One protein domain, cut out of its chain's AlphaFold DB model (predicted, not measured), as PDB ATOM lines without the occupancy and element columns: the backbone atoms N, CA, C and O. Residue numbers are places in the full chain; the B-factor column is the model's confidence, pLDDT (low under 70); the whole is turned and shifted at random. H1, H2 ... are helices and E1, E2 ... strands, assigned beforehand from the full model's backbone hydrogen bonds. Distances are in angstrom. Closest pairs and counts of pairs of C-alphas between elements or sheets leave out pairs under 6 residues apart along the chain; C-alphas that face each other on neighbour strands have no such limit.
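Overview. This is residues 289 to 430 of the 438 residues of the protein "Aldo_ket_red domain-containing protein" of Auritidibacter sp. NML120779 (UniProt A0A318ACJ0). The model is a long helical hairpin with a small head: H1 and H2 run side by side in opposite ways, and H2 runs on past the first residue of H1 to a small, strongly twisted sheet of four strands, which packs on one side of its residues 374 to 384. At the other end of the hairpin a long loop joins the two helices, and its residues 330 to 335 stick out. The printed part has 142 residues, with two named helices and then four named strands in the order H1 H2 E1 E2 E3 E4; the class is mixed, helices and strands. The sheet has the order E1 - E2 - E3 - E4, all antiparallel. The whole is an extended rod, with a radius of gyration of the C-alphas of 25.7 A and spans of 76 by 26 by 22 A.

Arrangement. H1, residues 289 to 322, and H2, residues 340 to 384, form a helical hairpin. They touch, with a shallow tilt of 18 degrees, opposite ways; their closest C-alphas, of Gly 297 and Gly 359, are 3.8 A apart. In both helices every O i to N i+4 pair is within hydrogen-bond range. E1, residues 388 to 397, E2, residues 400 to 407, E3, residues 412 to 420, and E4, residues 427 to 429, form a meander, each strand the antiparallel neighbour of the one before. Across E1 and E2, N 392 and O 404 are 2.9 A apart; across E2 and E3, N 403 and O 416 are 2.8 A apart; across E3 and E4, N 428 and O 419 are 2.7 A apart, each within hydrogen-bond range. E1 bends by 71 degrees at residue 394, E2 by 57 degrees at residue 404 and E3 by 75 degrees at residue 415. H2 is on the sheet, in two layers, a helix on one face of a sheet. The closest C-alphas of H2 and E1 are those of Thr 378 and Val 391, 5.2 A. H1 is not on the sheet.

Along the chain. H1 begins at C-alpha 289 at (-12.716, -80.712, 21.440) and measures 48.7 A from first to last C-alpha. H2 measures 65.5 A and ends at C-alpha 384 at (-5.000, -56.994, 20.770). E1 measures 21.3 A, E2 19.9 A, E3 20.6 A and E4 6.7 A; E4 ends at C-alpha 429 at (2.185, -62.053, 16.015).

Size, cuts and confidence. The two C-alphas farthest apart, of Gly 324 and Asp 409, are 76.7 A apart. The printed part has no cut. The link from H1 to H2, 17 residues, is long. Mean pLDDT of the printed part is 80.8; residues 321 to 322, 324 to 344 and 423 to 424 are under 70.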
ATOM      1  N   SER A 289     -11.382 -80.125  21.289       76.62
ATOM      2  CA  SER A 289     -12.716 -80.712  21.440       76.62
ATOM      3  C   SER A 289     -13.462 -80.834  20.117       76.62
ATOM      4  O   SER A 289     -14.043 -81.881  19.843       76.62
ATOM      5  N   GLY A 290     -13.424 -79.808  19.261       80.44
ATOM      6  CA  GLY A 290     -14.128 -79.846  17.977       80.44
ATOM      7  C   GLY A 290     -13.599 -80.942  17.045       80.44
ATOM      8  O   GLY A 290     -14.373 -81.753  16.537       80.44
ATOM      9  N   ASN A 291     -12.275 -81.059  16.912       82.31
ATOM     10  CA  ASN A 291     -11.636 -82.105  16.106       82.31
ATOM     11  C   ASN A 291     -11.864 -83.513  16.673       82.31
ATOM     12  O   ASN A 291     -12.097 -84.457  15.914       82.31
ATOM     13  N   LEU A 292     -11.848 -83.660  18.001       83.25
ATOM     14  CA  LEU A 292     -12.159 -84.922  18.669       83.25
ATOM     15  C   LEU A 292     -13.608 -85.354  18.400       83.25
ATOM     16  O   LEU A 292     -13.849 -86.511  18.058       83.25
ATOM     17  N   LEU A 293     -14.564 -84.426  18.509       88.19
ATOM     18  CA  LEU A 293     -15.980 -84.677  18.234       88.19
ATOM     19  C   LEU A 293     -16.215 -85.049  16.769       88.19
ATOM     20  O   LEU A 293     -16.951 -86.000  16.498       88.19
ATOM     21  N   ILE A 294     -15.545 -84.370  15.834       89.69
ATOM     22  CA  ILE A 294     -15.586 -84.722  14.410       89.69
ATOM     23  C   ILE A 294     -15.036 -86.137  14.206       89.69
ATOM     24  O   ILE A 294     -15.702 -86.965  13.588       89.69
ATOM     25  N   GLY A 295     -13.857 -86.445  14.754       89.25
ATOM     26  CA  GLY A 295     -13.228 -87.761  14.623       89.25
ATOM     27  C   GLY A 295     -14.098 -88.891  15.179       89.25
ATOM     28  O   GLY A 295     -14.349 -89.880  14.488       89.25
ATOM     29  N   LEU A 296     -14.627 -88.720  16.394       91.69
ATOM     30  CA  LEU A 296     -15.577 -89.657  17.000       91.69
ATOM     31  C   LEU A 296     -16.850 -89.786  16.160       91.69
ATOM     32  O   LEU A 296     -17.336 -90.895  15.942       91.69
ATOM     33  N   GLY A 297     -17.360 -88.667  15.646       93.69
ATOM     34  CA  GLY A 297     -18.526 -88.626  14.780       93.69
ATOM     35  C   GLY A 297     -18.339 -89.430  13.490       93.69
ATOM     36  O   GLY A 297     -19.195 -90.251  13.155       93.69
ATOM     37  N   VAL A 298     -17.191 -89.280  12.813       95.19
ATOM     38  CA  VAL A 298     -16.828 -90.077  11.627       95.19
ATOM     39  C   VAL A 298     -16.755 -91.564  11.973       95.19
ATOM     40  O   VAL A 298     -17.359 -92.384  11.281       95.19
ATOM     41  N   ILE A 299     -16.042 -91.924  13.046       95.56
ATOM     42  CA  ILE A 299     -15.858 -93.325  13.453       95.56
ATOM     43  C   ILE A 299     -17.212 -93.985  13.728       95.56
ATOM     44  O   ILE A 299     -17.481 -95.075  13.220       95.56
ATOM     45  N   LEU A 300     -18.084 -93.321  14.490       94.75
ATOM     46  CA  LEU A 300     -19.403 -93.847  14.842       94.75
ATOM     47  C   LEU A 300     -20.337 -93.917  13.632       94.75
ATOM     48  O   LEU A 300     -21.073 -94.896  13.497       94.75
ATOM     49  N   ALA A 301     -20.267 -92.951  12.712       93.12
ATOM     50  CA  ALA A 301     -21.024 -92.997  11.465       93.12
ATOM     51  C   ALA A 301     -20.592 -94.179  10.578       93.12
ATOM     52  O   ALA A 301     -21.444 -94.932  10.103       93.12
ATOM     53  N   ILE A 302     -19.283 -94.398  10.400       94.38
ATOM     54  CA  ILE A 302     -18.748 -95.531   9.626       94.38
ATOM     55  C   ILE A 302     -19.121 -96.861  10.289       94.38
ATOM     56  O   ILE A 302     -19.608 -97.769   9.613       94.38
ATOM     57  N   ALA A 303     -18.946 -96.973  11.609       92.50
ATOM     58  CA  ALA A 303     -19.315 -98.168  12.360       92.50
ATOM     59  C   ALA A 303     -20.820 -98.462  12.241       92.50
ATOM     60  O   ALA A 303     -21.211 -99.592  11.951       92.50
ATOM     61  N   GLY A 304     -21.671 -97.441  12.384       92.88
ATOM     62  CA  GLY A 304     -23.118 -97.570  12.234       92.88
ATOM     63  C   GLY A 304     -23.544 -97.990  10.823       92.88
ATOM     64  O   GLY A 304     -24.429 -98.839  10.676       92.88
ATOM     65  N   LEU A 305     -22.880 -97.481   9.780       92.69
ATOM     66  CA  LEU A 305     -23.099 -97.910   8.394       92.69
ATOM     67  C   LEU A 305     -22.656 -99.360   8.166       92.69
ATOM     68  O   LEU A 305     -23.387-100.118   7.530       92.69
ATOM     69  N   ALA A 306     -21.509 -99.771   8.713       90.44
ATOM     70  CA  ALA A 306     -21.013-101.142   8.610       90.44
ATOM     71  C   ALA A 306     -21.953-102.146   9.299       90.44
ATOM     72  O   ALA A 306     -22.319-103.160   8.699       90.44
ATOM     73  N   VAL A 307     -22.417-101.832  10.514       89.44
ATOM     74  CA  VAL A 307     -23.407-102.641  11.249       89.44
ATOM     75  C   VAL A 307     -24.728-102.704  10.477       89.44
ATOM     76  O   VAL A 307     -25.304-103.779  10.316       89.44
ATOM     77  N   SER A 308     -25.181-101.579   9.920       88.38
ATOM     78  CA  SER A 308     -26.408-101.517   9.112       88.38
ATOM     79  C   SER A 308     -26.297-102.333   7.815       88.38
ATOM     80  O   SER A 308     -27.240-103.037   7.443       88.38
ATOM     81  N   ALA A 309     -25.146-102.287   7.134       86.50
ATOM     82  CA  ALA A 309     -24.855-103.083   5.942       86.50
ATOM     83  C   ALA A 309     -24.799-104.583   6.266       86.50
ATOM     84  O   ALA A 309     -25.375-105.394   5.534       86.50
ATOM     85  N   HIS A 310     -24.179-104.951   7.392       84.62
ATOM     86  CA  HIS A 310     -24.150-106.325   7.884       84.62
ATOM     87  C   HIS A 310     -25.561-106.840   8.207       84.62
ATOM     88  O   HIS A 310     -25.962-107.903   7.729       84.62
ATOM     89  N   ALA A 311     -26.366-106.045   8.916       83.69
ATOM     90  CA  ALA A 311     -27.756-106.371   9.225       83.69
ATOM     91  C   ALA A 311     -28.613-106.526   7.953       83.69
ATOM     92  O   ALA A 311     -29.452-107.428   7.853       83.69
ATOM     93  N   ALA A 312     -28.396-105.679   6.940       84.00
ATOM     94  CA  ALA A 312     -29.066-105.778   5.645       84.00
ATOM     95  C   ALA A 312     -28.659-107.043   4.874       84.00
ATOM     96  O   ALA A 312     -29.519-107.710   4.290       84.00
ATOM     97  N   TRP A 313     -27.373-107.404   4.902       83.50
ATOM     98  CA  TRP A 313     -26.877-108.657   4.338       83.50
ATOM     99  C   TRP A 313     -27.504-109.872   5.037       83.50
ATOM    100  O   TRP A 313     -28.061-110.734   4.353       83.50
ATOM    101  N   ARG A 314     -27.550-109.892   6.380       79.12
ATOM    102  CA  ARG A 314     -28.236-110.943   7.159       79.12
ATOM    103  C   ARG A 314     -29.718-111.045   6.796       79.12
ATOM    104  O   ARG A 314     -30.207-112.137   6.515       79.12
ATOM    105  N   LYS A 315     -30.432-109.918   6.699       79.50
ATOM    106  CA  LYS A 315     -31.842-109.883   6.256       79.50
ATOM    107  C   LYS A 315     -32.034-110.459   4.849       79.50
ATOM    108  O   LYS A 315     -33.003-111.182   4.625       79.50
ATOM    109  N   ARG A 316     -31.139-110.152   3.899       79.62
ATOM    110  CA  ARG A 316     -31.178-110.715   2.535       79.62
ATOM    111  C   ARG A 316     -30.923-112.222   2.542       79.62
ATOM    112  O   ARG A 316     -31.652-112.945   1.868       79.62
ATOM    113  N   ARG A 317     -29.964-112.693   3.345       74.38
ATOM    114  CA  ARG A 317     -29.666-114.121   3.523       74.38
ATOM    115  C   ARG A 317     -30.867-114.884   4.088       74.38
ATOM    116  O   ARG A 317     -31.265-115.882   3.498       74.38
ATOM    117  N   TYR A 318     -31.506-114.385   5.149       73.00
ATOM    118  CA  TYR A 318     -32.700-115.031   5.717       73.00
ATOM    119  C   TYR A 318     -33.864-115.114   4.720       73.00
ATOM    120  O   TYR A 318     -34.524-116.144   4.639       73.00
ATOM    121  N   ARG A 319     -34.078-114.078   3.895       73.00
ATOM    122  CA  ARG A 319     -35.079-114.137   2.812       73.00
ATOM    123  C   ARG A 319     -34.732-115.171   1.737       73.00
ATOM    124  O   ARG A 319     -35.628-115.829   1.224       73.00
ATOM    125  N   ALA A 320     -33.457-115.320   1.378       71.12
ATOM    126  CA  ALA A 320     -33.032-116.316   0.392       71.12
ATOM    127  C   ALA A 320     -33.284-117.752   0.885       71.12
ATOM    128  O   ALA A 320     -33.789-118.570   0.114       71.12
ATOM    129  N   ILE A 321     -33.022-118.011   2.174       67.75
ATOM    130  CA  ILE A 321     -33.337-119.280   2.853       67.75
ATOM    131  C   ILE A 321     -34.849-119.554   2.808       67.75
ATOM    132  O   ILE A 321     -35.250-120.622   2.353       67.75
ATOM    133  N   ASP A 322     -35.688-118.572   3.162       68.06
ATOM    134  CA  ASP A 322     -37.157-118.715   3.144       68.06
ATOM    135  C   ASP A 322     -37.726-119.040   1.748       68.06
ATOM    136  O   ASP A 322     -38.773-119.670   1.630       68.06
ATOM    137  N   THR A 323     -37.048-118.613   0.678       73.44
ATOM    138  CA  THR A 323     -37.492-118.837  -0.712       73.44
ATOM    139  C   THR A 323     -36.893-120.080  -1.380       73.44
ATOM    140  O   THR A 323     -37.091-120.273  -2.580       73.44
ATOM    141  N   GLY A 324     -36.150-120.916  -0.642       63.22
ATOM    142  CA  GLY A 324     -35.557-122.155  -1.165       63.22
ATOM    143  C   GLY A 324     -34.406-121.948  -2.159       63.22
ATOM    144  O   GLY A 324     -34.040-122.871  -2.883       63.22
ATOM    145  N   LYS A 325     -33.818-120.745  -2.217       61.53
ATOM    146  CA  LYS A 325     -32.703-120.386  -3.116       61.53
ATOM    147  C   LYS A 325     -31.354-120.465  -2.384       61.53
ATOM    148  O   LYS A 325     -30.613-119.486  -2.327       61.53
ATOM    149  N   THR A 326     -31.053-121.609  -1.772       58.66
ATOM    150  CA  THR A 326     -29.934-121.777  -0.819       58.66
ATOM    151  C   THR A 326     -28.554-121.976  -1.457       58.66
ATOM    152  O   THR A 326     -27.553-121.746  -0.783       58.66
ATOM    153  N   MET A 327     -28.468-122.293  -2.757       52.44
ATOM    154  CA  MET A 327     -27.198-122.621  -3.440       52.44
ATOM    155  C   MET A 327     -26.163-121.479  -3.526       52.44
ATOM    156  O   MET A 327     -25.043-121.704  -3.967       52.44
ATOM    157  N   ALA A 328     -26.501-120.256  -3.108       56.09
ATOM    158  CA  ALA A 328     -25.577-119.116  -3.111       56.09
ATOM    159  C   ALA A 328     -24.817-118.903  -1.780       56.09
ATOM    160  O   ALA A 328     -23.983-118.003  -1.710       56.09
ATOM    161  N   PHE A 329     -25.106-119.675  -0.720       56.31
ATOM    162  CA  PHE A 329     -24.575-119.426   0.634       56.31
ATOM    163  C   PHE A 329     -24.162-120.705   1.396       56.31
ATOM    164  O   PHE A 329     -24.268-120.750   2.624       56.31
ATOM    165  N   GLU A 330     -23.698-121.748   0.701       48.09
ATOM    166  CA  GLU A 330     -23.175-122.965   1.343       48.09
ATOM    167  C   GLU A 330     -21.781-122.720   1.958       48.09
ATOM    168  O   GLU A 330     -20.852-122.312   1.264       48.09
ATOM    169  N   GLY A 331     -21.629-122.978   3.268       55.25
ATOM    170  CA  GLY A 331     -20.314-123.185   3.903       55.25
ATOM    171  C   GLY A 331     -19.849-122.237   5.023       55.25
ATOM    172  O   GLY A 331     -18.745-122.441   5.515       55.25
ATOM    173  N   ALA A 332     -20.621-121.242   5.484       51.69
ATOM    174  CA  ALA A 332     -20.143-120.320   6.533       51.69
ATOM    175  C   ALA A 332     -21.129-120.105   7.704       51.69
ATOM    176  O   ALA A 332     -22.170-119.453   7.551       51.69
ATOM    177  N   ASP A 333     -20.691-120.638   8.853       48.09
ATOM    178  CA  ASP A 333     -21.141-120.533  10.255       48.09
ATOM    179  C   ASP A 333     -22.577-121.000  10.586       48.09
ATOM    180  O   ASP A 333     -23.568-120.356  10.249       48.09
ATOM    181  N   ALA A 334     -22.667-122.129  11.300       48.31
ATOM    182  CA  ALA A 334     -23.891-122.840  11.686       48.31
ATOM    183  C   ALA A 334     -24.508-122.358  13.021       48.31
ATOM    184  O   ALA A 334     -25.327-123.053  13.614       48.31
ATOM    185  N   ARG A 335     -24.096-121.195  13.548       51.78
ATOM    186  CA  ARG A 335     -24.406-120.811  14.939       51.78
ATOM    187  C   ARG A 335     -25.760-120.144  15.202       51.78
ATOM    188  O   ARG A 335     -26.074-119.960  16.370       51.78
ATOM    189  N   VAL A 336     -26.583-119.817  14.198       52.00
ATOM    190  CA  VAL A 336     -27.928-119.239  14.442       52.00
ATOM    191  C   VAL A 336     -28.930-119.613  13.335       52.00
ATOM    192  O   VAL A 336     -29.318-118.778  12.514       52.00
ATOM    193  N   GLU A 337     -29.367-120.872  13.296       52.88
ATOM    194  CA  GLU A 337     -30.547-121.291  12.523       52.88
ATOM    195  C   GLU A 337     -31.776-121.338  13.450       52.88
ATOM    196  O   GLU A 337     -31.996-122.306  14.170       52.88
ATOM    197  N   GLY A 338     -32.567-120.256  13.481       58.41
ATOM    198  CA  GLY A 338     -33.791-120.160  14.290       58.41
ATOM    199  C   GLY A 338     -34.496-118.793  14.203       58.41
ATOM    200  O   GLY A 338     -33.920-117.838  13.671       58.41
ATOM    201  N   PRO A 339     -35.743-118.657  14.709       55.94
ATOM    202  CA  PRO A 339     -36.516-117.402  14.690       55.94
ATOM    203  C   PRO A 339     -35.821-116.230  15.411       55.94
ATOM    204  O   PRO A 339     -36.066-115.071  15.068       55.94
ATOM    205  N   GLU A 340     -34.908-116.529  16.336       58.47
ATOM    206  CA  GLU A 340     -34.092-115.558  17.077       58.47
ATOM    207  C   GLU A 340     -33.143-114.761  16.162       58.47
ATOM    208  O   GLU A 340     -33.047-113.541  16.288       58.47
ATOM    209  N   GLY A 341     -32.588-115.376  15.109       61.09
ATOM    210  CA  GLY A 341     -31.680-114.687  14.182       61.09
ATOM    211  C   GLY A 341     -32.319-113.521  13.407       61.09
ATOM    212  O   GLY A 341     -31.626-112.587  12.995       61.09
ATOM    213  N   ARG A 342     -33.653-113.525  13.224       60.75
ATOM    214  CA  ARG A 342     -34.395-112.405  12.602       60.75
ATOM    215  C   ARG A 342     -34.605-111.245  13.569       60.75
ATOM    216  O   ARG A 342     -34.644-110.093  13.131       60.75
ATOM    217  N   ILE A 343     -34.795-111.559  14.847       61.81
ATOM    218  CA  ILE A 343     -34.943-110.580  15.921       61.81
ATOM    219  C   ILE A 343     -33.605-109.851  16.091       61.81
ATOM    220  O   ILE A 343     -33.581-108.619  16.036       61.81
ATOM    221  N   ASP A 344     -32.497-110.591  16.092       66.62
ATOM    222  CA  ASP A 344     -31.138-110.042  16.152       66.62
ATOM    223  C   ASP A 344     -30.835-109.099  14.985       66.62
ATOM    224  O   ASP A 344     -30.418-107.963  15.194       66.62
ATOM    225  N   ALA A 345     -31.151-109.488  13.744       71.81
ATOM    226  CA  ALA A 345     -30.912-108.628  12.580       71.81
ATOM    227  C   ALA A 345     -31.756-107.335  12.591       71.81
ATOM    228  O   ALA A 345     -31.398-106.338  11.952       71.81
ATOM    229  N   ARG A 346     -32.907-107.317  13.282       76.69
ATOM    230  CA  ARG A 346     -33.691-106.088  13.498       76.69
ATOM    231  C   ARG A 346     -33.039-105.204  14.555       76.69
ATOM    232  O   ARG A 346     -32.940-104.004  14.307       76.69
ATOM    233  N   PHE A 347     -32.580-105.778  15.665       79.88
ATOM    234  CA  PHE A 347     -31.835-105.047  16.691       79.88
ATOM    235  C   PHE A 347     -30.535-104.457  16.138       79.88
ATOM    236  O   PHE A 347     -30.294-103.272  16.330       79.88
ATOM    237  N   GLU A 348     -29.773-105.213  15.347       81.25
ATOM    238  CA  GLU A 348     -28.567-104.723  14.665       81.25
ATOM    239  C   GLU A 348     -28.871-103.563  13.708       81.25
ATOM    240  O   GLU A 348     -28.113-102.602  13.642       81.25
ATOM    241  N   THR A 349     -30.007-103.595  13.000       84.00
ATOM    242  CA  THR A 349     -30.408-102.471  12.131       84.00
ATOM    243  C   THR A 349     -30.679-101.205  12.944       84.00
ATOM    244  O   THR A 349     -30.251-100.124  12.549       84.00
ATOM    245  N   TRP A 350     -31.392-101.323  14.067       86.50
ATOM    246  CA  TRP A 350     -31.683-100.180  14.935       86.50
ATOM    247  C   TRP A 350     -30.432 -99.660  15.641       86.50
ATOM    248  O   TRP A 350     -30.248 -98.449  15.723       86.50
ATOM    249  N   ALA A 351     -29.547-100.554  16.085       86.00
ATOM    250  CA  ALA A 351     -28.261-100.197  16.671       86.00
ATOM    251  C   ALA A 351     -27.361 -99.475  15.654       86.00
ATOM    252  O   ALA A 351     -26.806 -98.423  15.961       86.00
ATOM    253  N   GLY A 352     -27.273 -99.995  14.424       89.56
ATOM    254  CA  GLY A 352     -26.523 -99.372  13.336       89.56
ATOM    255  C   GLY A 352     -27.066 -97.991  12.968       89.56
ATOM    256  O   GLY A 352     -26.296 -97.038  12.882       89.56
ATOM    257  N   LEU A 353     -28.389 -97.845  12.835       91.31
ATOM    258  CA  LEU A 353     -29.022 -96.550  12.566       91.31
ATOM    259  C   LEU A 353     -28.799 -95.554  13.717       91.31
ATOM    260  O   LEU A 353     -28.488 -94.392  13.466       91.31
ATOM    261  N   GLY A 354     -28.910 -96.009  14.968       91.06
ATOM    262  CA  GLY A 354     -28.640 -95.191  16.152       91.06
ATOM    263  C   GLY A 354     -27.203 -94.664  16.184       91.06
ATOM    264  O   GLY A 354     -26.994 -93.475  16.410       91.06
ATOM    265  N   LEU A 355     -26.221 -95.514  15.871       92.94
ATOM    266  CA  LEU A 355     -24.811 -95.125  15.754       92.94
ATOM    267  C   LEU A 355     -24.576 -94.080  14.657       92.94
ATOM    268  O   LEU A 355     -23.825 -93.134  14.881       92.94
ATOM    269  N   VAL A 356     -25.250 -94.199  13.506       93.81
ATOM    270  CA  VAL A 356     -25.172 -93.189  12.436       93.81
ATOM    271  C   VAL A 356     -25.729 -91.844  12.899       93.81
ATOM    272  O   VAL A 356     -25.105 -90.815  12.653       93.81
ATOM    273  N   VAL A 357     -26.870 -91.838  13.593       94.56
ATOM    274  CA  VAL A 357     -27.486 -90.603  14.108       94.56
ATOM    275  C   VAL A 357     -26.595 -89.933  15.154       94.56
ATOM    276  O   VAL A 357     -26.373 -88.727  15.079       94.56
ATOM    277  N   ILE A 358     -26.039 -90.706  16.091       93.00
ATOM    278  CA  ILE A 358     -25.099 -90.192  17.096       93.00
ATOM    279  C   ILE A 358     -23.839 -89.651  16.412       93.00
ATOM    280  O   ILE A 358     -23.403 -88.545  16.722       93.00
ATOM    281  N   GLY A 359     -23.288 -90.386  15.442       94.06
ATOM    282  CA  GLY A 359     -22.129 -89.948  14.667       94.06
ATOM    283  C   GLY A 359     -22.379 -88.629  13.931       94.06
ATOM    284  O   GLY A 359     -21.576 -87.706  14.030       94.06
ATOM    285  N   ALA A 360     -23.530 -88.494  13.266       92.25
ATOM    286  CA  ALA A 360     -23.932 -87.264  12.585       92.25
ATOM    287  C   ALA A 360     -24.129 -86.086  13.553       92.25
ATOM    288  O   ALA A 360     -23.697 -84.973  13.259       92.25
ATOM    289  N   ALA A 361     -24.731 -86.322  14.721       89.75
ATOM    290  CA  ALA A 361     -24.893 -85.294  15.744       89.75
ATOM    291  C   ALA A 361     -23.538 -84.795  16.273       89.75
ATOM    292  O   ALA A 361     -23.347 -83.590  16.412       89.75
ATOM    293  N   LEU A 362     -22.583 -85.701  16.508       89.94
ATOM    294  CA  LEU A 362     -21.227 -85.347  16.939       89.94
ATOM    295  C   LEU A 362     -20.437 -84.613  15.849       89.94
ATOM    296  O   LEU A 362     -19.705 -83.682  16.168       89.94
ATOM    297  N   LEU A 363     -20.627 -84.969  14.574       90.00
ATOM    298  CA  LEU A 363     -20.055 -84.231  13.443       90.00
ATOM    299  C   LEU A 363     -20.569 -82.791  13.395       90.00
ATOM    300  O   LEU A 363     -19.772 -81.861  13.320       90.00
ATOM    301  N   ILE A 364     -21.890 -82.607  13.466       87.00
ATOM    302  CA  ILE A 364     -22.514 -81.276  13.469       87.00
ATOM    303  C   ILE A 364     -22.029 -80.475  14.675       87.00
ATOM    304  O   ILE A 364     -21.634 -79.322  14.522       87.00
ATOM    305  N   TRP A 365     -22.008 -81.089  15.860       84.19
ATOM    306  CA  TRP A 365     -21.508 -80.441  17.067       84.19
ATOM    307  C   TRP A 365     -20.051 -80.014  16.893       84.19
ATOM    308  O   TRP A 365     -19.731 -78.852  17.116       84.19
ATOM    309  N   GLY A 366     -19.174 -80.915  16.452       84.38
ATOM    310  CA  GLY A 366     -17.759 -80.609  16.275       84.38
ATOM    311  C   GLY A 366     -17.504 -79.502  15.245       84.38
ATOM    312  O   GLY A 366     -16.650 -78.651  15.477       84.38
ATOM    313  N   LEU A 367     -18.293 -79.437  14.163       84.06
ATOM    314  CA  LEU A 367     -18.249 -78.328  13.199       84.06
ATOM    315  C   LEU A 367     -18.662 -76.993  13.832       84.06
ATOM    316  O   LEU A 367     -17.986 -75.987  13.625       84.06
ATOM    317  N   VAL A 368     -19.734 -76.981  14.631       78.88
ATOM    318  CA  VAL A 368     -20.169 -75.787  15.377       78.88
ATOM    319  C   VAL A 368     -19.106 -75.362  16.391       78.88
ATOM    320  O   VAL A 368     -18.824 -74.172  16.516       78.88
ATOM    321  N   THR A 369     -18.477 -76.314  17.084       74.25
ATOM    322  CA  THR A 369     -17.374 -76.037  18.011       74.25
ATOM    323  C   THR A 369     -16.183 -75.420  17.285       74.25
ATOM    324  O   THR A 369     -15.716 -74.378  17.727       74.25
ATOM    325  N   ASN A 370     -15.748 -75.973  16.149       81.00
ATOM    326  CA  ASN A 370     -14.653 -75.398  15.360       81.00
ATOM    327  C   ASN A 370     -14.990 -73.993  14.832       81.00
ATOM    328  O   ASN A 370     -14.145 -73.104  14.885       81.00
ATOM    329  N   ALA A 371     -16.224 -73.760  14.371       80.19
ATOM    330  CA  ALA A 371     -16.666 -72.429  13.953       80.19
ATOM    331  C   ALA A 371     -16.632 -71.423  15.117       80.19
ATOM    332  O   ALA A 371     -16.210 -70.281  14.941       80.19
ATOM    333  N   ASN A 372     -17.022 -71.851  16.322       76.81
ATOM    334  CA  ASN A 372     -16.911 -71.017  17.514       76.81
ATOM    335  C   ASN A 372     -15.447 -70.754  17.896       76.81
ATOM    336  O   ASN A 372     -15.119 -69.621  18.226       76.81
ATOM    337  N   THR A 373     -14.560 -71.749  17.797       80.56
ATOM    338  CA  THR A 373     -13.116 -71.555  18.003       80.56
ATOM    339  C   THR A 373     -12.555 -70.529  17.014       80.56
ATOM    340  O   THR A 373     -11.825 -69.639  17.429       80.56
ATOM    341  N   ASN A 374     -12.960 -70.557  15.740       82.75
ATOM    342  CA  ASN A 374     -12.541 -69.554  14.749       82.75
ATOM    343  C   ASN A 374     -13.011 -68.132  15.087       82.75
ATOM    344  O   ASN A 374     -12.259 -67.169  14.924       82.75
ATOM    345  N   ARG A 375     -14.231 -68.002  15.618       82.62
ATOM    346  CA  ARG A 375     -14.737 -66.728  16.140       82.62
ATOM    347  C   ARG A 375     -13.885 -66.229  17.310       82.62
ATOM    348  O   ARG A 375     -13.540 -65.056  17.343       82.62
ATOM    349  N   VAL A 376     -13.521 -67.117  18.238       81.25
ATOM    350  CA  VAL A 376     -12.665 -66.792  19.392       81.25
ATOM    351  C   VAL A 376     -11.273 -66.338  18.955       81.25
ATOM    352  O   VAL A 376     -10.792 -65.323  19.443       81.25
ATOM    353  N   ILE A 377     -10.649 -67.041  18.004       86.12
ATOM    354  CA  ILE A 377      -9.360 -66.649  17.409       86.12
ATOM    355  C   ILE A 377      -9.443 -65.215  16.891       86.12
ATOM    356  O   ILE A 377      -8.621 -64.383  17.264       86.12
ATOM    357  N   THR A 378     -10.452 -64.935  16.063       85.88
ATOM    358  CA  THR A 378     -10.635 -63.611  15.460       85.88
ATOM    359  C   THR A 378     -10.815 -62.560  16.549       85.88
ATOM    360  O   THR A 378     -10.046 -61.611  16.592       85.88
ATOM    361  N   ASN A 379     -11.729 -62.783  17.498       81.44
ATOM    362  CA  ASN A 379     -11.975 -61.862  18.609       81.44
ATOM    363  C   ASN A 379     -10.720 -61.569  19.438       81.44
ATOM    364  O   ASN A 379     -10.460 -60.413  19.766       81.44
ATOM    365  N   ASN A 380      -9.951 -62.596  19.807       86.06
ATOM    366  CA  ASN A 380      -8.744 -62.409  20.603       86.06
ATOM    367  C   ASN A 380      -7.712 -61.583  19.827       86.06
ATOM    368  O   ASN A 380      -7.108 -60.674  20.395       86.06
ATOM    369  N   VAL A 381      -7.535 -61.870  18.532       88.31
ATOM    370  CA  VAL A 381      -6.605 -61.136  17.662       88.31
ATOM    371  C   VAL A 381      -7.056 -59.694  17.492       88.31
ATOM    372  O   VAL A 381      -6.259 -58.810  17.767       88.31
ATOM    373  N   THR A 382      -8.323 -59.433  17.165       85.50
ATOM    374  CA  THR A 382      -8.843 -58.063  17.018       85.50
ATOM    375  C   THR A 382      -8.849 -57.288  18.340       85.50
ATOM    376  O   THR A 382      -8.792 -56.066  18.346       85.50
ATOM    377  N   THR A 383      -8.921 -57.982  19.483       80.25
ATOM    378  CA  THR A 383      -8.832 -57.350  20.812       80.25
ATOM    379  C   THR A 383      -7.442 -56.775  21.069       80.25
ATOM    380  O   THR A 383      -7.332 -55.720  21.689       80.25
ATOM    381  N   LYS A 384      -6.386 -57.451  20.601       84.94
ATOM    382  CA  LYS A 384      -5.000 -56.994  20.770       84.94
ATOM    383  C   LYS A 384      -4.492 -56.148  19.601       84.94
ATOM    384  O   LYS A 384      -3.703 -55.239  19.826       84.94
ATOM    385  N   TYR A 385      -4.973 -56.436  18.395       88.56
ATOM    386  CA  TYR A 385      -4.601 -55.817  17.123       88.56
ATOM    387  C   TYR A 385      -5.870 -55.271  16.435       88.56
ATOM    388  O   TYR A 385      -6.422 -55.937  15.555       88.56
ATOM    389  N   PRO A 386      -6.397 -54.105  16.862       83.06
ATOM    390  CA  PRO A 386      -7.678 -53.565  16.386       83.06
ATOM    391  C   PRO A 386      -7.730 -53.270  14.884       83.06
ATOM    392  O   PRO A 386      -8.813 -53.189  14.312       83.06
ATOM    393  N   GLU A 387      -6.575 -53.102  14.243       88.75
ATOM    394  CA  GLU A 387      -6.435 -52.925  12.799       88.75
ATOM    395  C   GLU A 387      -6.777 -54.187  11.995       88.75
ATOM    396  O   GLU A 387      -7.013 -54.096  10.789       88.75
ATOM    397  N   VAL A 388      -6.794 -55.356  12.642       90.31
ATOM    398  CA  VAL A 388      -7.226 -56.629  12.061       90.31
ATOM    399  C   VAL A 388      -8.739 -56.747  12.217       90.31
ATOM    400  O   VAL A 388      -9.271 -56.578  13.310       90.31
ATOM    401  N   VAL A 389      -9.435 -57.088  11.136       88.44
ATOM    402  CA  VAL A 389     -10.897 -57.275  11.126       88.44
ATOM    403  C   VAL A 389     -11.308 -58.733  10.943       88.44
ATOM    404  O   VAL A 389     -12.390 -59.124  11.378       88.44
ATOM    405  N   GLU A 390     -10.448 -59.553  10.341       90.69
ATOM    406  CA  GLU A 390     -10.704 -60.977  10.137       90.69
ATOM    407  C   GLU A 390      -9.402 -61.786  10.195       90.69
ATOM    408  O   GLU A 390      -8.333 -61.319   9.793       90.69
ATOM    409  N   VAL A 391      -9.503 -63.011  10.715       91.88
ATOM    410  CA  VAL A 391      -8.402 -63.973  10.780       91.88
ATOM    411  C   VAL A 391      -8.836 -65.249  10.079       91.88
ATOM    412  O   VAL A 391      -9.679 -65.986  10.589       91.88
ATOM    413  N   GLU A 392      -8.225 -65.546   8.937       90.81
ATOM    414  CA  GLU A 392      -8.440 -66.803   8.229       90.81
ATOM    415  C   GLU A 392      -7.399 -67.844   8.680       90.81
ATOM    416  O   GLU A 392      -6.212 -67.733   8.347       90.81
ATOM    417  N   PRO A 393      -7.792 -68.868   9.459       86.38
ATOM    418  CA  PRO A 393      -6.855 -69.868   9.955       86.38
ATOM    419  C   PRO A 393      -6.412 -70.811   8.828       86.38
ATOM    420  O   PRO A 393      -7.235 -71.514   8.242       86.38
ATOM    421  N   ASN A 394      -5.102 -70.910   8.582       85.31
ATOM    422  CA  ASN A 394      -4.544 -71.839   7.594       85.31
ATOM    423  C   ASN A 394      -4.107 -73.155   8.244       85.31
ATOM    424  O   ASN A 394      -4.505 -74.242   7.816       85.31
ATOM    425  N   ARG A 395      -3.251 -73.081   9.271       82.06
ATOM    426  CA  ARG A 395      -2.664 -74.273   9.898       82.06
ATOM    427  C   ARG A 395      -2.276 -74.042  11.353       82.06
ATOM    428  O   ARG A 395      -1.550 -73.109  11.663       82.06
ATOM    429  N   TRP A 396      -2.648 -74.985  12.214       80.38
ATOM    430  CA  TRP A 396      -2.187 -75.042  13.602       80.38
ATOM    431  C   TRP A 396      -0.878 -75.830  13.766       80.38
ATOM    432  O   TRP A 396      -0.682 -76.886  13.156       80.38
ATOM    433  N   ILE A 397      -0.003 -75.327  14.639       75.44
ATOM    434  CA  ILE A 397       1.246 -75.934  15.110       75.44
ATOM    435  C   ILE A 397       1.330 -75.710  16.630       75.44
ATOM    436  O   ILE A 397       1.867 -74.710  17.102       75.44
ATOM    437  N   GLY A 398       0.774 -76.634  17.419       73.44
ATOM    438  CA  GLY A 398       0.622 -76.420  18.865       73.44
ATOM    439  C   GLY A 398      -0.319 -75.242  19.137       73.44
ATOM    440  O   GLY A 398      -1.429 -75.236  18.613       73.44
ATOM    441  N   TYR A 399       0.146 -74.251  19.902       76.75
ATOM    442  CA  TYR A 399      -0.563 -72.984  20.139       76.75
ATOM    443  C   TYR A 399      -0.229 -71.887  19.113       76.75
ATOM    444  O   TYR A 399      -0.688 -70.758  19.251       76.75
ATOM    445  N   ALA A 400       0.556 -72.198  18.078       79.88
ATOM    446  CA  ALA A 400       0.797 -71.284  16.970       79.88
ATOM    447  C   ALA A 400      -0.174 -71.558  15.814       79.88
ATOM    448  O   ALA A 400      -0.378 -72.708  15.422       79.88
ATOM    449  N   LEU A 401      -0.727 -70.500  15.241       87.31
ATOM    450  CA  LEU A 401      -1.586 -70.508  14.071       87.31
ATOM    451  C   LEU A 401      -0.889 -69.760  12.938       87.31
ATOM    452  O   LEU A 401      -0.628 -68.566  13.051       87.31
ATOM    453  N   ASP A 402      -0.628 -70.448  11.832       86.81
ATOM    454  CA  ASP A 402      -0.356 -69.787  10.562       86.81
ATOM    455  C   ASP A 402      -1.713 -69.349   9.979       86.81
ATOM    456  O   ASP A 402      -2.617 -70.179   9.821       86.81
ATOM    457  N   ALA A 403      -1.871 -68.064   9.680       92.56
ATOM    458  CA  ALA A 403      -3.122 -67.447   9.244       92.56
ATOM    459  C   ALA A 403      -2.903 -66.436   8.109       92.56
ATOM    460  O   ALA A 403      -1.773 -66.042   7.798       92.56
ATOM    461  N   THR A 404      -4.007 -66.046   7.479       93.75
ATOM    462  CA  THR A 404      -4.100 -64.820   6.685       93.75
ATOM    463  C   THR A 404      -4.858 -63.790   7.512       93.75
ATOM    464  O   THR A 404      -5.928 -64.091   8.042       93.75
ATOM    465  N   LEU A 405      -4.286 -62.600   7.668       94.25
ATOM    466  CA  LEU A 405      -4.928 -61.480   8.350       94.25
ATOM    467  C   LEU A 405      -5.555 -60.544   7.325       94.25
ATOM    468  O   LEU A 405      -4.903 -60.197   6.341       94.25
ATOM    469  N   VAL A 406      -6.785 -60.113   7.585       92.31
ATOM    470  CA  VAL A 406      -7.457 -59.053   6.826       92.31
ATOM    471  C   VAL A 406      -7.514 -57.811   7.704       92.31
ATOM    472  O   VAL A 406      -7.965 -57.881   8.850       92.31
ATOM    473  N   TYR A 407      -7.054 -56.684   7.173       92.31
ATOM    474  CA  TYR A 407      -7.003 -55.405   7.875       92.31
ATOM    475  C   TYR A 407      -8.180 -54.498   7.493       92.31
ATOM    476  O   TYR A 407      -8.800 -54.666   6.443       92.31
ATOM    477  N   GLU A 408      -8.476 -53.508   8.336       87.06
ATOM    478  CA  GLU A 408      -9.578 -52.552   8.130       87.06
ATOM    479  C   GLU A 408      -9.468 -51.773   6.801       87.06
ATOM    480  O   GLU A 408     -10.475 -51.435   6.180       87.06
ATOM    481  N   ASP A 409      -8.244 -51.539   6.317       87.75
ATOM    482  CA  ASP A 409      -7.958 -50.881   5.035       87.75
ATOM    483  C   ASP A 409      -8.125 -51.803   3.806       87.75
ATOM    484  O   ASP A 409      -7.895 -51.378   2.669       87.75
ATOM    485  N   GLY A 410      -8.542 -53.054   4.020       86.06
ATOM    486  CA  GLY A 410      -8.708 -54.076   2.988       86.06
ATOM    487  C   GLY A 410      -7.404 -54.751   2.563       86.06
ATOM    488  O   GLY A 410      -7.403 -55.502   1.587       86.06
ATOM    489  N   ARG A 411      -6.284 -54.492   3.251       92.88
ATOM    490  CA  ARG A 411      -5.029 -55.223   3.046       92.88
ATOM    491  C   ARG A 411      -5.172 -56.654   3.562       92.88
ATOM    492  O   ARG A 411      -5.715 -56.880   4.639       92.88
ATOM    493  N   GLU A 412      -4.618 -57.604   2.820       93.25
ATOM    494  CA  GLU A 412      -4.502 -59.002   3.237       93.25
ATOM    495  C   GLU A 412      -3.025 -59.367   3.406       93.25
ATOM    496  O   GLU A 412      -2.202 -59.104   2.525       93.25
ATOM    497  N   GLU A 413      -2.682 -59.981   4.536       91.25
ATOM    498  CA  GLU A 413      -1.330 -60.448   4.828       91.25
ATOM    499  C   GLU A 413      -1.347 -61.952   5.100       91.25
ATOM    500  O   GLU A 413      -1.848 -62.421   6.121       91.25
ATOM    501  N   SER A 414      -0.827 -62.731   4.150       90.25
ATOM    502  CA  SER A 414      -0.782 -64.191   4.238       90.25
ATOM    503  C   SER A 414       0.520 -64.693   4.859       90.25
ATOM    504  O   SER A 414       1.595 -64.149   4.613       90.25
ATOM    505  N   GLY A 415       0.439 -65.814   5.578       84.06
ATOM    506  CA  GLY A 415       1.613 -66.465   6.170       84.06
ATOM    507  C   GLY A 415       2.043 -65.852   7.501       84.06
ATOM    508  O   GLY A 415       3.168 -66.083   7.943       84.06
ATOM    509  N   VAL A 416       1.148 -65.097   8.141       90.06
ATOM    510  CA  VAL A 416       1.357 -64.541   9.474       90.06
ATOM    511  C   VAL A 416       1.253 -65.661  10.495       90.06
ATOM    512  O   VAL A 416       0.321 -66.466  10.451       90.06
ATOM    513  N   ARG A 417       2.199 -65.717  11.431       90.00
ATOM    514  CA  ARG A 417       2.154 -66.662  12.544       90.00
ATOM    515  C   ARG A 417       1.713 -65.961  13.817       90.00
ATOM    516  O   ARG A 417       2.374 -65.033  14.265       90.00
ATOM    517  N   ILE A 418       0.643 -66.466  14.414       90.62
ATOM    518  CA  ILE A 418       0.049 -65.973  15.654       90.62
ATOM    519  C   ILE A 418       0.255 -67.031  16.732       90.62
ATOM    520  O   ILE A 418      -0.190 -68.163  16.577       90.62
ATOM    521  N   ILE A 419       0.942 -66.696  17.814       87.56
ATOM    522  CA  ILE A 419       1.158 -67.573  18.964       87.56
ATOM    523  C   ILE A 419       0.147 -67.191  20.035       87.56
ATOM    524  O   ILE A 419       0.094 -66.034  20.430       87.56
ATOM    525  N   PHE A 420      -0.649 -68.148  20.495       84.12
ATOM    526  CA  PHE A 420      -1.607 -67.923  21.568       84.12
ATOM    527  C   PHE A 420      -1.059 -68.417  22.903       84.12
ATOM    528  O   PHE A 420      -0.509 -69.517  22.978       84.12
ATOM    529  N   ASP A 421      -1.242 -67.636  23.962       80.69
ATOM    530  CA  ASP A 421      -0.982 -68.103  25.317       80.69
ATOM    531  C   ASP A 421      -1.965 -69.224  25.694       80.69
ATOM    532  O   ASP A 421      -3.175 -69.134  25.466       80.69
ATOM    533  N   GLU A 422      -1.440 -70.303  26.274       71.25
ATOM    534  CA  GLU A 422      -2.205 -71.508  26.606       71.25
ATOM    535  C   GLU A 422      -3.273 -71.263  27.684       71.25
ATOM    536  O   GLU A 422      -4.306 -71.940  27.711       71.25
ATOM    537  N   HIS A 423      -3.028 -70.328  28.600       60.50
ATOM    538  CA  HIS A 423      -3.852 -70.109  29.783       60.50
ATOM    539  C   HIS A 423      -4.800 -68.925  29.631       60.50
ATOM    540  O   HIS A 423      -5.906 -68.964  30.177       60.50
ATOM    541  N   THR A 424      -4.384 -67.897  28.899       67.69
ATOM    542  CA  THR A 424      -5.160 -66.675  28.697       67.69
ATOM    543  C   THR A 424      -5.855 -66.655  27.343       67.69
ATOM    544  O   THR A 424      -6.973 -66.159  27.259       67.69
ATOM    545  N   GLY A 425      -5.268 -67.264  26.309       77.25
ATOM    546  CA  GLY A 425      -5.722 -67.114  24.926       77.25
ATOM    547  C   GLY A 425      -5.240 -65.818  24.267       77.25
ATOM    548  O   GLY A 425      -5.716 -65.480  23.184       77.25
ATOM    549  N   GLU A 426      -4.315 -65.092  24.898       85.12
ATOM    550  CA  GLU A 426      -3.711 -63.878  24.350       85.12
ATOM    551  C   GLU A 426      -2.907 -64.177  23.069       85.12
ATOM    552  O   GLU A 426      -2.055 -65.065  23.094       85.12
ATOM    553  N   PRO A 427      -3.140 -63.469  21.947       91.00
ATOM    554  CA  PRO A 427      -2.379 -63.661  20.714       91.00
ATOM    555  C   PRO A 427      -1.072 -62.861  20.698       91.00
ATOM    556  O   PRO A 427      -0.978 -61.786  21.281       91.00
ATOM    557  N   HIS A 428      -0.075 -63.342  19.962       90.31
ATOM    558  CA  HIS A 428       1.184 -62.649  19.682       90.31
ATOM    559  C   HIS A 428       1.612 -62.928  18.239       90.31
ATOM    560  O   HIS A 428       1.831 -64.083  17.869       90.31
ATOM    561  N   ILE A 429       1.742 -61.895  17.406       90.00
ATOM    562  CA  ILE A 429       2.185 -62.053  16.015       90.00
ATOM    563  C   ILE A 429       3.718 -62.164  15.970       90.00
ATOM    564  O   ILE A 429       4.441 -61.302  16.465       90.00
ATOM    565  N   SER A 430       4.252 -63.241  15.381       73.44
ATOM    566  CA  SER A 430       5.701 -63.470  15.343       73.44
ATOM    567  C   SER A 430       6.388 -62.455  14.420       73.44
ATOM    568  O   SER A 430       6.161 -62.481  13.211       73.44
TER     569      SER A 430